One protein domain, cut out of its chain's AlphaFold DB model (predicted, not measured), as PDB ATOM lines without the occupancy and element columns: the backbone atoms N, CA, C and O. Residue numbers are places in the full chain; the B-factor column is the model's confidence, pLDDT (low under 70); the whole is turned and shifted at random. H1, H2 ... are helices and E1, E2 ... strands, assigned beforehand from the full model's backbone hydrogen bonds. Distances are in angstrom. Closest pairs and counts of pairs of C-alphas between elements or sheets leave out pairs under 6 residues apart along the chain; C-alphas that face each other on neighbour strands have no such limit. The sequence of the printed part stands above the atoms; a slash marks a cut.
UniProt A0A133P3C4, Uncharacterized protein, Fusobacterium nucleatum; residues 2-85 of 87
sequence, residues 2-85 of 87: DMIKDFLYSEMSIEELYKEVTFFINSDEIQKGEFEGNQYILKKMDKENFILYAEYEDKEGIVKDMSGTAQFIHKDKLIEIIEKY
ATOM      1  N   ASP A   2      -5.172 -57.520 132.891       85.75
ATOM      2  CA  ASP A   2      -5.468 -58.869 132.418       85.75
ATOM      3  C   ASP A   2      -6.876 -58.836 131.825       85.75
ATOM      4  O   ASP A   2      -7.854 -58.930 132.559       85.75
ATOM      5  N   MET A   3      -6.958 -58.627 130.507       89.38
ATOM      6  CA  MET A   3      -8.211 -58.402 129.775       89.38
ATOM      7  C   MET A   3      -9.271 -59.460 130.086       89.38
ATOM      8  O   MET A   3     -10.446 -59.145 130.228       89.38
ATOM      9  N   ILE A   4      -8.847 -60.714 130.229       92.94
ATOM     10  CA  ILE A   4      -9.741 -61.820 130.551       92.94
ATOM     11  C   ILE A   4     -10.349 -61.638 131.942       92.94
ATOM     12  O   ILE A   4     -11.546 -61.838 132.105       92.94
ATOM     13  N   LYS A   5      -9.560 -61.230 132.946       93.50
ATOM     14  CA  LYS A   5     -10.103 -60.951 134.285       93.50
ATOM     15  C   LYS A   5     -11.093 -59.795 134.267       93.50
ATOM     16  O   LYS A   5     -12.122 -59.879 134.931       93.50
ATOM     17  N   ASP A   6     -10.777 -58.743 133.522       93.75
ATOM     18  CA  ASP A   6     -11.624 -57.556 133.441       93.75
ATOM     19  C   ASP A   6     -12.951 -57.882 132.725       93.75
ATOM     20  O   ASP A   6     -14.009 -57.528 133.237       93.75
ATOM     21  N   PHE A   7     -12.910 -58.663 131.636       95.31
ATOM     22  CA  PHE A   7     -14.092 -59.216 130.956       95.31
ATOM     23  C   PHE A   7     -14.958 -60.081 131.880       95.31
ATOM     24  O   PHE A   7     -16.178 -59.932 131.927       95.31
ATOM     25  N   LEU A   8     -14.339 -60.990 132.641       96.19
ATOM     26  CA  LEU A   8     -15.067 -61.823 133.597       96.19
ATOM     27  C   LEU A   8     -15.789 -60.961 134.638       96.19
ATOM     28  O   LEU A   8     -16.957 -61.191 134.939       96.19
ATOM     29  N   TYR A   9     -15.113 -59.941 135.160       95.50
ATOM     30  CA  TYR A   9     -15.712 -59.048 136.138       95.50
ATOM     31  C   TYR A   9     -16.851 -58.204 135.549       95.50
ATOM     32  O   TYR A   9     -17.902 -58.112 136.183       95.50
ATOM     33  N   SER A  10     -16.677 -57.606 134.366       93.88
ATOM     34  CA  SER A  10     -17.671 -56.696 133.779       93.88
ATOM     35  C   SER A  10     -18.890 -57.419 133.213       93.88
ATOM     36  O   SER A  10     -20.013 -56.953 133.402       93.88
ATOM     37  N   GLU A  11     -18.678 -58.558 132.550       95.19
ATOM     38  CA  GLU A  11     -19.739 -59.261 131.829       95.19
ATOM     39  C   GLU A  11     -20.239 -60.472 132.616       95.19
ATOM     40  O   GLU A  11     -21.444 -60.683 132.744       95.19
ATOM     41  N   MET A  12     -19.338 -61.286 133.184       96.12
ATOM     42  CA  MET A  12     -19.753 -62.545 133.817       96.12
ATOM     43  C   MET A  12     -20.302 -62.353 135.226       96.12
ATOM     44  O   MET A  12     -20.989 -63.249 135.698       96.12
ATOM     45  N   SER A  13     -20.088 -61.216 135.893       94.94
ATOM     46  CA  SER A  13     -20.720 -60.927 137.196       94.94
ATOM     47  C   SER A  13     -22.221 -60.634 137.106       94.94
ATOM     48  O   SER A  13     -22.918 -60.679 138.119       94.94
ATOM     49  N   ILE A  14     -22.732 -60.322 135.911       95.38
ATOM     50  CA  ILE A  14     -24.139 -59.984 135.677       95.38
ATOM     51  C   ILE A  14     -24.839 -61.215 135.104       95.38
ATOM     52  O   ILE A  14     -24.412 -61.788 134.107       95.38
ATOM     53  N   GLU A  15     -25.913 -61.658 135.756       95.19
ATOM     54  CA  GLU A  15     -26.562 -62.935 135.428       95.19
ATOM     55  C   GLU A  15     -27.178 -62.977 134.026       95.19
ATOM     56  O   GLU A  15     -27.167 -64.021 133.379       95.19
ATOM     57  N   GLU A  16     -27.704 -61.849 133.556       96.19
ATOM     58  CA  GLU A  16     -28.257 -61.704 132.209       96.19
ATOM     59  C   GLU A  16     -27.164 -61.864 131.145       96.19
ATOM     60  O   GLU A  16     -27.229 -62.787 130.334       96.19
ATOM     61  N   LEU A  17     -26.091 -61.075 131.242       96.50
ATOM     62  CA  LEU A  17     -24.968 -61.120 130.302       96.50
ATOM     63  C   LEU A  17     -24.245 -62.469 130.319       96.50
ATOM     64  O   LEU A  17     -23.878 -62.990 129.269       96.50
ATOM     65  N   TYR A  18     -24.096 -63.099 131.486       96.56
ATOM     66  CA  TYR A  18     -23.556 -64.456 131.575       96.56
ATOM     67  C   TYR A  18     -24.380 -65.471 130.775       96.56
ATOM     68  O   TYR A  18     -23.812 -66.290 130.045       96.56
ATOM     69  N   LYS A  19     -25.715 -65.426 130.882       96.50
ATOM     70  CA  LYS A  19     -26.599 -66.321 130.118       96.50
ATOM     71  C   LYS A  19     -26.492 -66.062 128.624       96.50
ATOM     72  O   LYS A  19     -26.412 -67.021 127.857       96.50
ATOM     73  N   GLU A  20     -26.456 -64.798 128.222       97.00
ATOM     74  CA  GLU A  20     -26.350 -64.415 126.814       97.00
ATOM     75  C   GLU A  20     -25.009 -64.828 126.204       97.00
ATOM     76  O   GLU A  20     -24.992 -65.474 125.156       97.00
ATOM     77  N   VAL A  21     -23.892 -64.570 126.888       96.88
ATOM     78  CA  VAL A  21     -22.559 -65.017 126.456       96.88
ATOM     79  C   VAL A  21     -22.488 -66.537 126.381       96.88
ATOM     80  O   VAL A  21     -22.002 -67.087 125.393       96.88
ATOM     81  N   THR A  22     -23.012 -67.241 127.386       96.62
ATOM     82  CA  THR A  22     -23.021 -68.711 127.396       96.62
ATOM     83  C   THR A  22     -23.844 -69.268 126.235       96.62
ATOM     84  O   THR A  22     -23.416 -70.222 125.580       96.62
ATOM     85  N   PHE A  23     -25.000 -68.666 125.942       97.00
ATOM     86  CA  PHE A  23     -25.810 -69.015 124.777       97.00
ATOM     87  C   PHE A  23     -25.054 -68.748 123.470       97.00
ATOM     88  O   PHE A  23     -24.969 -69.628 122.616       97.00
ATOM     89  N   PHE A  24     -24.447 -67.570 123.329       97.88
ATOM     90  CA  PHE A  24     -23.706 -67.164 122.137       97.88
ATOM     91  C   PHE A  24     -22.508 -68.084 121.834       97.88
ATOM     92  O   PHE A  24     -22.328 -68.536 120.695       97.88
ATOM     93  N   ILE A  25     -21.724 -68.429 122.861       97.12
ATOM     94  CA  ILE A  25     -20.580 -69.345 122.748       97.12
ATOM     95  C   ILE A  25     -21.043 -70.734 122.292       97.12
ATOM     96  O   ILE A  25     -20.445 -71.333 121.393       97.12
ATOM     97  N   ASN A  26     -22.119 -71.247 122.893       96.31
ATOM     98  CA  ASN A  26     -22.573 -72.621 122.674       96.31
ATOM     99  C   ASN A  26     -23.525 -72.798 121.486       96.31
ATOM    100  O   ASN A  26     -23.733 -73.930 121.057       96.31
ATOM    101  N   SER A  27     -24.074 -71.719 120.927       95.75
ATOM    102  CA  SER A  27     -25.010 -71.803 119.804       95.75
ATOM    103  C   SER A  27     -24.325 -72.275 118.518       95.75
ATOM    104  O   SER A  27     -23.458 -71.595 117.967       95.75
ATOM    105  N   ASP A  28     -24.750 -73.432 118.012       91.19
ATOM    106  CA  ASP A  28     -24.350 -73.959 116.700       91.19
ATOM    107  C   ASP A  28     -25.026 -73.237 115.524       91.19
ATOM    108  O   ASP A  28     -24.530 -73.293 114.394       91.19
ATOM    109  N   GLU A  29     -26.150 -72.564 115.784       93.44
ATOM    110  CA  GLU A  29     -26.880 -71.765 114.794       93.44
ATOM    111  C   GLU A  29     -26.110 -70.481 114.457       93.44
ATOM    112  O   GLU A  29     -26.104 -70.025 113.312       93.44
ATOM    113  N   ILE A  30     -25.382 -69.938 115.437       91.81
ATOM    114  CA  ILE A  30     -24.505 -68.783 115.259       91.81
ATOM    115  C   ILE A  30     -23.129 -69.278 114.813       91.81
ATOM    116  O   ILE A  30     -22.258 -69.605 115.621       91.81
ATOM    117  N   GLN A  31     -22.930 -69.321 113.496       91.25
ATOM    118  CA  GLN A  31     -21.643 -69.673 112.883       91.25
ATOM    119  C   GLN A  31     -20.591 -68.578 113.101       91.25
ATOM    120  O   GLN A  31     -19.426 -68.889 113.325       91.25
ATOM    121  N   LYS A  32     -21.005 -67.306 113.009       96.12
ATOM    122  CA  LYS A  32     -20.189 -66.099 113.205       96.12
ATOM    123  C   LYS A  32     -21.070 -64.979 113.742       96.12
ATOM    124  O   LYS A  32     -22.259 -64.950 113.428       96.12
ATOM    125  N   GLY A  33     -20.493 -64.053 114.493       97.12
ATOM    126  CA  GLY A  33     -21.225 -62.905 115.024       97.12
ATOM    127  C   GLY A  33     -20.431 -62.160 116.082       97.12
ATOM    128  O   GLY A  33     -19.299 -62.532 116.390       97.12
ATOM    129  N   GLU A  34     -21.041 -61.129 116.643       96.88
ATOM    130  CA  GLU A  34     -20.496 -60.347 117.748       96.88
ATOM    131  C   GLU A  34     -21.534 -60.321 118.864       96.88
ATOM    132  O   GLU A  34     -22.723 -60.124 118.615       96.88
ATOM    133  N   PHE A  35     -21.076 -60.600 120.078       96.62
ATOM    134  CA  PHE A  35     -21.803 -60.282 121.292       96.62
ATOM    135  C   PHE A  35     -21.228 -58.976 121.836       96.62
ATOM    136  O   PHE A  35     -20.027 -58.909 122.113       96.62
ATOM    137  N   GLU A  36     -22.080 -57.966 121.970       94.81
ATOM    138  CA  GLU A  36     -21.732 -56.658 122.521       94.81
ATOM    139  C   GLU A  36     -22.161 -56.622 123.993       94.81
ATOM    140  O   GLU A  36     -23.352 -56.606 124.302       94.81
ATOM    141  N   GLY A  37     -21.187 -56.693 124.902       93.25
ATOM    142  CA  GLY A  37     -21.417 -56.573 126.339       93.25
ATOM    143  C   GLY A  37     -21.383 -55.121 126.813       93.25
ATOM    144  O   GLY A  37     -21.497 -54.179 126.032       93.25
ATOM    145  N   ASN A  38     -21.162 -54.925 128.111       92.62
ATOM    146  CA  ASN A  38     -21.035 -53.585 128.687       92.62
ATOM    147  C   ASN A  38     -19.749 -52.877 128.255       92.62
ATOM    148  O   ASN A  38     -19.754 -51.676 127.996       92.62
ATOM    149  N   GLN A  39     -18.626 -53.598 128.301       94.25
ATOM    150  CA  GLN A  39     -17.298 -53.042 128.024       94.25
ATOM    151  C   GLN A  39     -16.486 -53.886 127.047       94.25
ATOM    152  O   GLN A  39     -15.359 -53.519 126.708       94.25
ATOM    153  N   TYR A  40     -17.018 -55.037 126.640       96.06
ATOM    154  CA  TYR A  40     -16.295 -56.017 125.851       96.06
ATOM    155  C   TYR A  40     -17.135 -56.565 124.716       96.06
ATOM    156  O   TYR A  40     -18.299 -56.921 124.891       96.06
ATOM    157  N   ILE A  41     -16.472 -56.726 123.577       96.81
ATOM    158  CA  ILE A  41     -16.985 -57.436 122.421       96.81
ATOM    159  C   ILE A  41     -16.387 -58.835 122.403       96.81
ATOM    160  O   ILE A  41     -15.162 -59.007 122.392       96.81
ATOM    161  N   LEU A  42     -17.255 -59.841 122.348       97.69
ATOM    162  CA  LEU A  42     -16.873 -61.220 122.075       97.69
ATOM    163  C   LEU A  42     -17.274 -61.567 120.640       97.69
ATOM    164  O   LEU A  42     -18.431 -61.851 120.335       97.69
ATOM    165  N   LYS A  43     -16.295 -61.562 119.743       97.88
ATOM    166  CA  LYS A  43     -16.478 -61.874 118.329       97.88
ATOM    167  C   LYS A  43     -16.253 -63.354 118.070       97.88
ATOM    168  O   LYS A  43     -15.163 -63.873 118.285       97.88
ATOM    169  N   LYS A  44     -17.264 -64.028 117.540       98.19
ATOM    170  CA  LYS A  44     -17.204 -65.419 117.094       98.19
ATOM    171  C   LYS A  44     -16.757 -65.475 115.636       98.19
ATOM    172  O   LYS A  44     -17.469 -65.012 114.741       98.19
ATOM    173  N   MET A  45     -15.570 -66.026 115.397       97.50
ATOM    174  CA  MET A  45     -14.975 -66.148 114.058       97.50
ATOM    175  C   MET A  45     -15.449 -67.403 113.333       97.50
ATOM    176  O   MET A  45     -15.601 -67.394 112.106       97.50
ATOM    177  N   ASP A  46     -15.674 -68.461 114.107       95.81
ATOM    178  CA  ASP A  46     -16.272 -69.732 113.721       95.81
ATOM    179  C   ASP A  46     -16.803 -70.444 114.985       95.81
ATOM    180  O   ASP A  46     -16.920 -69.838 116.049       95.81
ATOM    181  N   LYS A  47     -17.145 -71.731 114.883       94.69
ATOM    182  CA  LYS A  47     -17.694 -72.512 116.000       94.69
ATOM    183  C   LYS A  47     -16.780 -72.601 117.223       94.69
ATOM    184  O   LYS A  47     -17.292 -72.687 118.335       94.69
ATOM    185  N   GLU A  48     -15.470 -72.577 117.012       96.38
ATOM    186  CA  GLU A  48     -14.458 -72.892 118.021       96.38
ATOM    187  C   GLU A  48     -13.600 -71.677 118.384       96.38
ATOM    188  O   GLU A  48     -12.982 -71.652 119.444       96.38
ATOM    189  N   ASN A  49     -13.548 -70.654 117.532       97.62
ATOM    190  CA  ASN A  49     -12.584 -69.570 117.660       97.62
ATOM    191  C   ASN A  49     -13.256 -68.218 117.903       97.62
ATOM    192  O   ASN A  49     -14.129 -67.784 117.142       97.62
ATOM    193  N   PHE A  50     -12.784 -67.520 118.936       98.38
ATOM    194  CA  PHE A  50     -13.295 -66.226 119.366       98.38
ATOM    195  C   PHE A  50     -12.184 -65.180 119.450       98.38
ATOM    196  O   PHE A  50     -11.012 -65.490 119.666       98.38
ATOM    197  N   ILE A  51     -12.572 -63.919 119.298       97.81
ATOM    198  CA  ILE A  51     -11.739 -62.750 119.541       97.81
ATOM    199  C   ILE A  51     -12.443 -61.905 120.599       97.81
ATOM    200  O   ILE A  51     -13.605 -61.549 120.428       97.81
ATOM    201  N   LEU A  52     -11.743 -61.585 121.679       97.31
ATOM    202  CA  LEU A  52     -12.215 -60.718 122.751       97.31
ATOM    203  C   LEU A  52     -11.461 -59.392 122.696       97.31
ATOM    204  O   LEU A  52     -10.233 -59.387 122.608       97.31
ATOM    205  N   TYR A  53     -12.174 -58.276 122.775       96.31
ATOM    206  CA  TYR A  53     -11.571 -56.950 122.898       96.31
ATOM    207  C   TYR A  53     -12.496 -56.000 123.648       96.31
ATOM    208  O   TYR A  53     -13.693 -56.252 123.746       96.31
ATOM    209  N   ALA A  54     -11.933 -54.931 124.210       94.56
ATOM    210  CA  ALA A  54     -12.728 -53.919 124.889       94.56
ATOM    211  C   ALA A  54     -13.315 -52.922 123.882       94.56
ATOM    212  O   ALA A  54     -12.618 -52.454 122.979       94.56
ATOM    213  N   GLU A  55     -14.577 -52.574 124.090       94.31
ATOM    214  CA  GLU A  55     -15.255 -51.451 123.458       94.31
ATOM    215  C   GLU A  55     -16.215 -50.860 124.487       94.31
ATOM    216  O   GLU A  55     -17.025 -51.577 125.069       94.31
ATOM    217  N   TYR A  56     -16.074 -49.571 124.781       91.12
ATOM    218  CA  TYR A  56     -16.907 -48.916 125.785       91.12
ATOM    219  C   TYR A  56     -17.091 -47.437 125.477       91.12
ATOM    220  O   TYR A  56     -16.234 -46.791 124.872       91.12
ATOM    221  N   GLU A  57     -18.198 -46.881 125.948       90.62
ATOM    222  CA  GLU A  57     -18.464 -45.449 125.898       90.62
ATOM    223  C   GLU A  57     -17.815 -44.754 127.106       90.62
ATOM    224  O   GLU A  57     -17.954 -45.195 128.252       90.62
ATOM    225  N   ASP A  58     -17.048 -43.688 126.868       87.88
ATOM    226  CA  ASP A  58     -16.506 -42.877 127.959       87.88
ATOM    227  C   ASP A  58     -17.552 -41.910 128.546       87.88
ATOM    228  O   ASP A  58     -18.698 -41.831 128.112       87.88
ATOM    229  N   LYS A  59     -17.163 -41.146 129.574       89.69
ATOM    230  CA  LYS A  59     -18.076 -40.219 130.268       89.69
ATOM    231  C   LYS A  59     -18.613 -39.087 129.382       89.69
ATOM    232  O   LYS A  59     -19.555 -38.417 129.796       89.69
ATOM    233  N   GLU A  60     -17.990 -38.834 128.234       92.31
ATOM    234  CA  GLU A  60     -18.399 -37.806 127.272       92.31
ATOM    235  C   GLU A  60     -19.249 -38.385 126.133       92.31
ATOM    236  O   GLU A  60     -19.649 -37.650 125.231       92.31
ATOM    237  N   GLY A  61     -19.552 -39.684 126.179       89.19
ATOM    238  CA  GLY A  61     -20.342 -40.364 125.166       89.19
ATOM    239  C   GLY A  61     -19.531 -40.858 123.968       89.19
ATOM    240  O   GLY A  61     -20.095 -41.193 122.928       89.19
ATOM    241  N   ILE A  62     -18.197 -40.855 124.059       91.38
ATOM    242  CA  ILE A  62     -17.332 -41.246 122.945       91.38
ATOM    243  C   ILE A  62     -17.001 -42.730 123.064       91.38
ATOM    244  O   ILE A  62     -16.358 -43.153 124.028       91.38
ATOM    245  N   VAL A  63     -17.359 -43.497 122.036       90.69
ATOM    246  CA  VAL A  63     -16.975 -44.908 121.915       90.69
ATOM    247  C   VAL A  63     -15.455 -45.026 121.781       90.69
ATOM    248  O   VAL A  63     -14.824 -44.397 120.923       90.69
ATOM    249  N   LYS A  64     -14.855 -45.825 122.659       92.12
ATOM    250  CA  LYS A  64     -13.443 -46.193 122.659       92.12
ATOM    251  C   LYS A  64     -13.306 -47.626 122.164       92.12
ATOM    252  O   LYS A  64     -13.578 -48.566 122.901       92.12
ATOM    253  N   ASP A  65     -12.830 -47.763 120.932       90.75
ATOM    254  CA  ASP A  65     -12.452 -49.041 120.330       90.75
ATOM    255  C   ASP A  65     -11.018 -49.411 120.755       90.75
ATOM    256  O   ASP A  65     -10.061 -48.671 120.496       90.75
ATOM    257  N   MET A  66     -10.868 -50.560 121.422       92.31
ATOM    258  CA  MET A  66      -9.580 -51.110 121.857       92.31
ATOM    259  C   MET A  66      -9.242 -52.431 121.145       92.31
ATOM    260  O   MET A  66      -8.444 -53.228 121.653       92.31
ATOM    261  N   SER A  67      -9.788 -52.667 119.950       89.00
ATOM    262  CA  SER A  67      -9.540 -53.846 119.103       89.00
ATOM    263  C   SER A  67      -8.058 -54.084 118.797       89.00
ATOM    264  O   SER A  67      -7.636 -55.226 118.628       89.00
ATOM    265  N   GLY A  68      -7.214 -53.047 118.842       89.31
ATOM    266  CA  GLY A  68      -5.753 -53.183 118.760       89.31
ATOM    267  C   GLY A  68      -5.119 -54.019 119.886       89.31
ATOM    268  O   GLY A  68      -3.959 -54.411 119.779       89.31
ATOM    269  N   THR A  69      -5.868 -54.311 120.954       87.38
ATOM    270  CA  THR A  69      -5.447 -55.152 122.090       87.38
ATOM    271  C   THR A  69      -6.142 -56.514 122.130       87.38
ATOM    272  O   THR A  69      -6.039 -57.225 123.129       87.38
ATOM    273  N   ALA A  70      -6.846 -56.874 121.054       95.00
ATOM    274  CA  ALA A  70      -7.677 -58.061 120.995       95.00
ATOM    275  C   ALA A  70      -6.926 -59.357 121.331       95.00
ATOM    276  O   ALA A  70      -5.780 -59.573 120.927       95.00
ATOM    277  N   GLN A  71      -7.614 -60.253 122.032       95.25
ATOM    278  CA  GLN A  71      -7.128 -61.583 122.367       95.25
ATOM    279  C   GLN A  71      -7.895 -62.648 121.600       95.25
ATOM    280  O   GLN A  71      -9.122 -62.672 121.597       95.25
ATOM    281  N   PHE A  72      -7.156 -63.563 120.983       97.00
ATOM    282  CA  PHE A  72      -7.724 -64.767 120.399       97.00
ATOM    283  C   PHE A  72      -7.901 -65.838 121.474       97.00
ATOM    284  O   PHE A  72      -6.975 -66.104 122.245       97.00
ATOM    285  N   ILE A  73      -9.065 -66.482 121.505       97.50
ATOM    286  CA  ILE A  73      -9.380 -67.517 122.483       97.50
ATOM    287  C   ILE A  73     -10.190 -68.654 121.857       97.50
ATOM    288  O   ILE A  73     -11.148 -68.434 121.118       97.50
ATOM    289  N   HIS A  74      -9.792 -69.888 122.164       98.06
ATOM    290  CA  HIS A  74     -10.536 -71.087 121.784       98.06
ATOM    291  C   HIS A  74     -11.755 -71.277 122.694       98.06
ATOM    292  O   HIS A  74     -11.676 -70.994 123.892       98.06
ATOM    293  N   LYS A  75     -12.843 -71.828 122.155       97.56
ATOM    294  CA  LYS A  75     -14.117 -72.083 122.836       97.56
ATOM    295  C   LYS A  75     -13.926 -72.789 124.169       97.56
ATOM    296  O   LYS A  75     -14.309 -72.248 125.199       97.56
ATOM    297  N   ASP A  76     -13.272 -73.948 124.154       97.81
ATOM    298  CA  ASP A  76     -13.043 -74.740 125.368       97.81
ATOM    299  C   ASP A  76     -12.294 -73.947 126.439       97.81
ATOM    300  O   ASP A  76     -12.602 -74.042 127.625       97.81
ATOM    301  N   LYS A  77     -11.333 -73.112 126.022       97.75
ATOM    302  CA  LYS A  77     -10.565 -72.284 126.949       97.75
ATOM    303  C   LYS A  77     -11.417 -71.164 127.538       97.75
ATOM    304  O   LYS A  77     -11.301 -70.875 128.726       97.75
ATOM    305  N   LEU A  78     -12.262 -70.541 126.721       97.19
ATOM    306  CA  LEU A  78     -13.189 -69.507 127.162       97.19
ATOM    307  C   LEU A  78     -14.209 -70.070 128.160       97.19
ATOM    308  O   LEU A  78     -14.386 -69.487 129.227       97.19
ATOM    309  N   ILE A  79     -14.800 -71.231 127.862       97.12
ATOM    310  CA  ILE A  79     -15.728 -71.932 128.762       97.12
ATOM    311  C   ILE A  79     -15.031 -72.282 130.080       97.12
ATOM    312  O   ILE A  79     -15.525 -71.906 131.138       97.12
ATOM    313  N   GLU A  80     -13.846 -72.903 130.027       97.31
ATOM    314  CA  GLU A  80     -13.069 -73.266 131.223       97.31
ATOM    315  C   GLU A  80     -12.833 -72.052 132.139       97.31
ATOM    316  O   GLU A  80     -12.931 -72.147 133.362       97.31
ATOM    317  N   ILE A  81     -12.492 -70.905 131.552       96.62
ATOM    318  CA  ILE A  81     -12.209 -69.670 132.286       96.62
ATOM    319  C   ILE A  81     -13.485 -69.087 132.911       96.62
ATOM    320  O   ILE A  81     -13.452 -68.690 134.076       96.62
ATOM    321  N   ILE A  82     -14.594 -69.055 132.166       96.31
ATOM    322  CA  ILE A  82     -15.891 -68.560 132.650       96.31
ATOM    323  C   ILE A  82     -16.417 -69.442 133.788       96.31
ATOM    324  O   ILE A  82     -16.824 -68.930 134.831       96.31
ATOM    325  N   GLU A  83     -16.369 -70.765 133.630       94.25
ATOM    326  CA  GLU A  83     -16.841 -71.708 134.648       94.25
ATOM    327  C   GLU A  83     -16.026 -71.601 135.938       94.25
ATOM    328  O   GLU A  83     -16.601 -71.544 137.022       94.25
ATOM    329  N   LYS A  84     -14.694 -71.497 135.837       95.88
ATOM    330  CA  LYS A  84     -13.824 -71.283 137.006       95.88
ATOM    331  C   LYS A  84     -14.105 -69.974 137.735       95.88
ATOM    332  O   LYS A  84     -13.838 -69.894 138.927       95.88
ATOM    333  N   TYR A  85     -14.587 -68.953 137.030       95.94
ATOM    334  CA  TYR A  85     -14.939 -67.671 137.631       95.94
ATOM    335  C   TYR A  85     -16.280 -67.710 138.379       95.94
ATOM    336  O   TYR A  85     -16.454 -66.984 139.353       95.94
TER     337      TYR A  85
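What this domain is: This is residues 2 to 85 of the 87 residues of an uncharacterized protein of Fusobacterium nucleatum (UniProt A0A133P3C4). A strongly twisted sheet of five antiparallel strands has three helices, H1, H2 and H3, over one face, and its other face has no named helix on it. H1 crosses the strands, H2 runs along them, and H3 rises from the sheet straight after E5, while the far end of the E3 and E4 hairpin reaches beyond the helices and makes one end of the longest axis. The 84 printed residues include, in chain order, H1, H2, E1, E2, E3, E4, E5 and H3; the class is mixed, helices and strands. E1, E2, E3 and E4 form a meander, each strand the antiparallel neighbour of the one before, and E5 also pairs with E3. The whole is compact, with a radius of gyration of the C-alphas of 12.3 A, but elongated, spanning 38 by 23 by 22 A.

Where its parts are: H1, residues 3 to 12, begins at C-alpha 3 (-8.211, -58.402, 129.775) and is 12.9 A long. H2, residues 15 to 26, is 16.5 A long. E1 is residues 33 to 36, and E2 is residues 40 to 44. E3, residues 49 to 57, is 26.2 A long and ends at C-alpha 57 (-18.464, -45.449, 125.898). E4 is residues 63 to 65, and E5 is residues 71 to 74. H3, residues 75 to 85, is 15.5 A long and ends at C-alpha 85 (-14.939, -67.671, 137.631).

How they stand to each other: The sheet is branched at E3, with E2 on one side of it and E4 and E5 on the other side. E1 and E2 form a hairpin, with N 35 and O 42 at 2.9 A. E2 and E3 form a hairpin, with N 43 and O 51 at 2.8 A. E3 and E4 form a hairpin, with N 64 and O 56 at 2.8 A. E3 pairs with E5 over residues 49 to 52, with N 52 and O 71 at 2.8 A. H1 is over E2 and E3 at a height over the sheet of 9.5 A, across the strands at 87 degrees to E2 on the local plane. H2, on the same face, is over E1 and E2 at a height of 10.3 A, along the strands. H3, also on that face, stands up from the sheet, rising 48 degrees. H1 and H3 touch, their closest C-alphas those of Leu 8 and Ile 82, 6.9 A apart. H1 and H2 only just touch, with 3 pairs of C-alphas within 8 A, and only at the corner; their closest C-alphas are those of Met 12 and Tyr 18, 4.8 A apart. In H1, H2 and H3 every O i to N i+4 pair is within hydrogen-bond range.

The domain as a whole: The C-alphas farthest apart, of Asp 28 and Glu 60, are 38.1 A apart. The printed part has no cut, and no link is long. The mean pLDDT of the printed part is 94.8, and no printed residue is under 70.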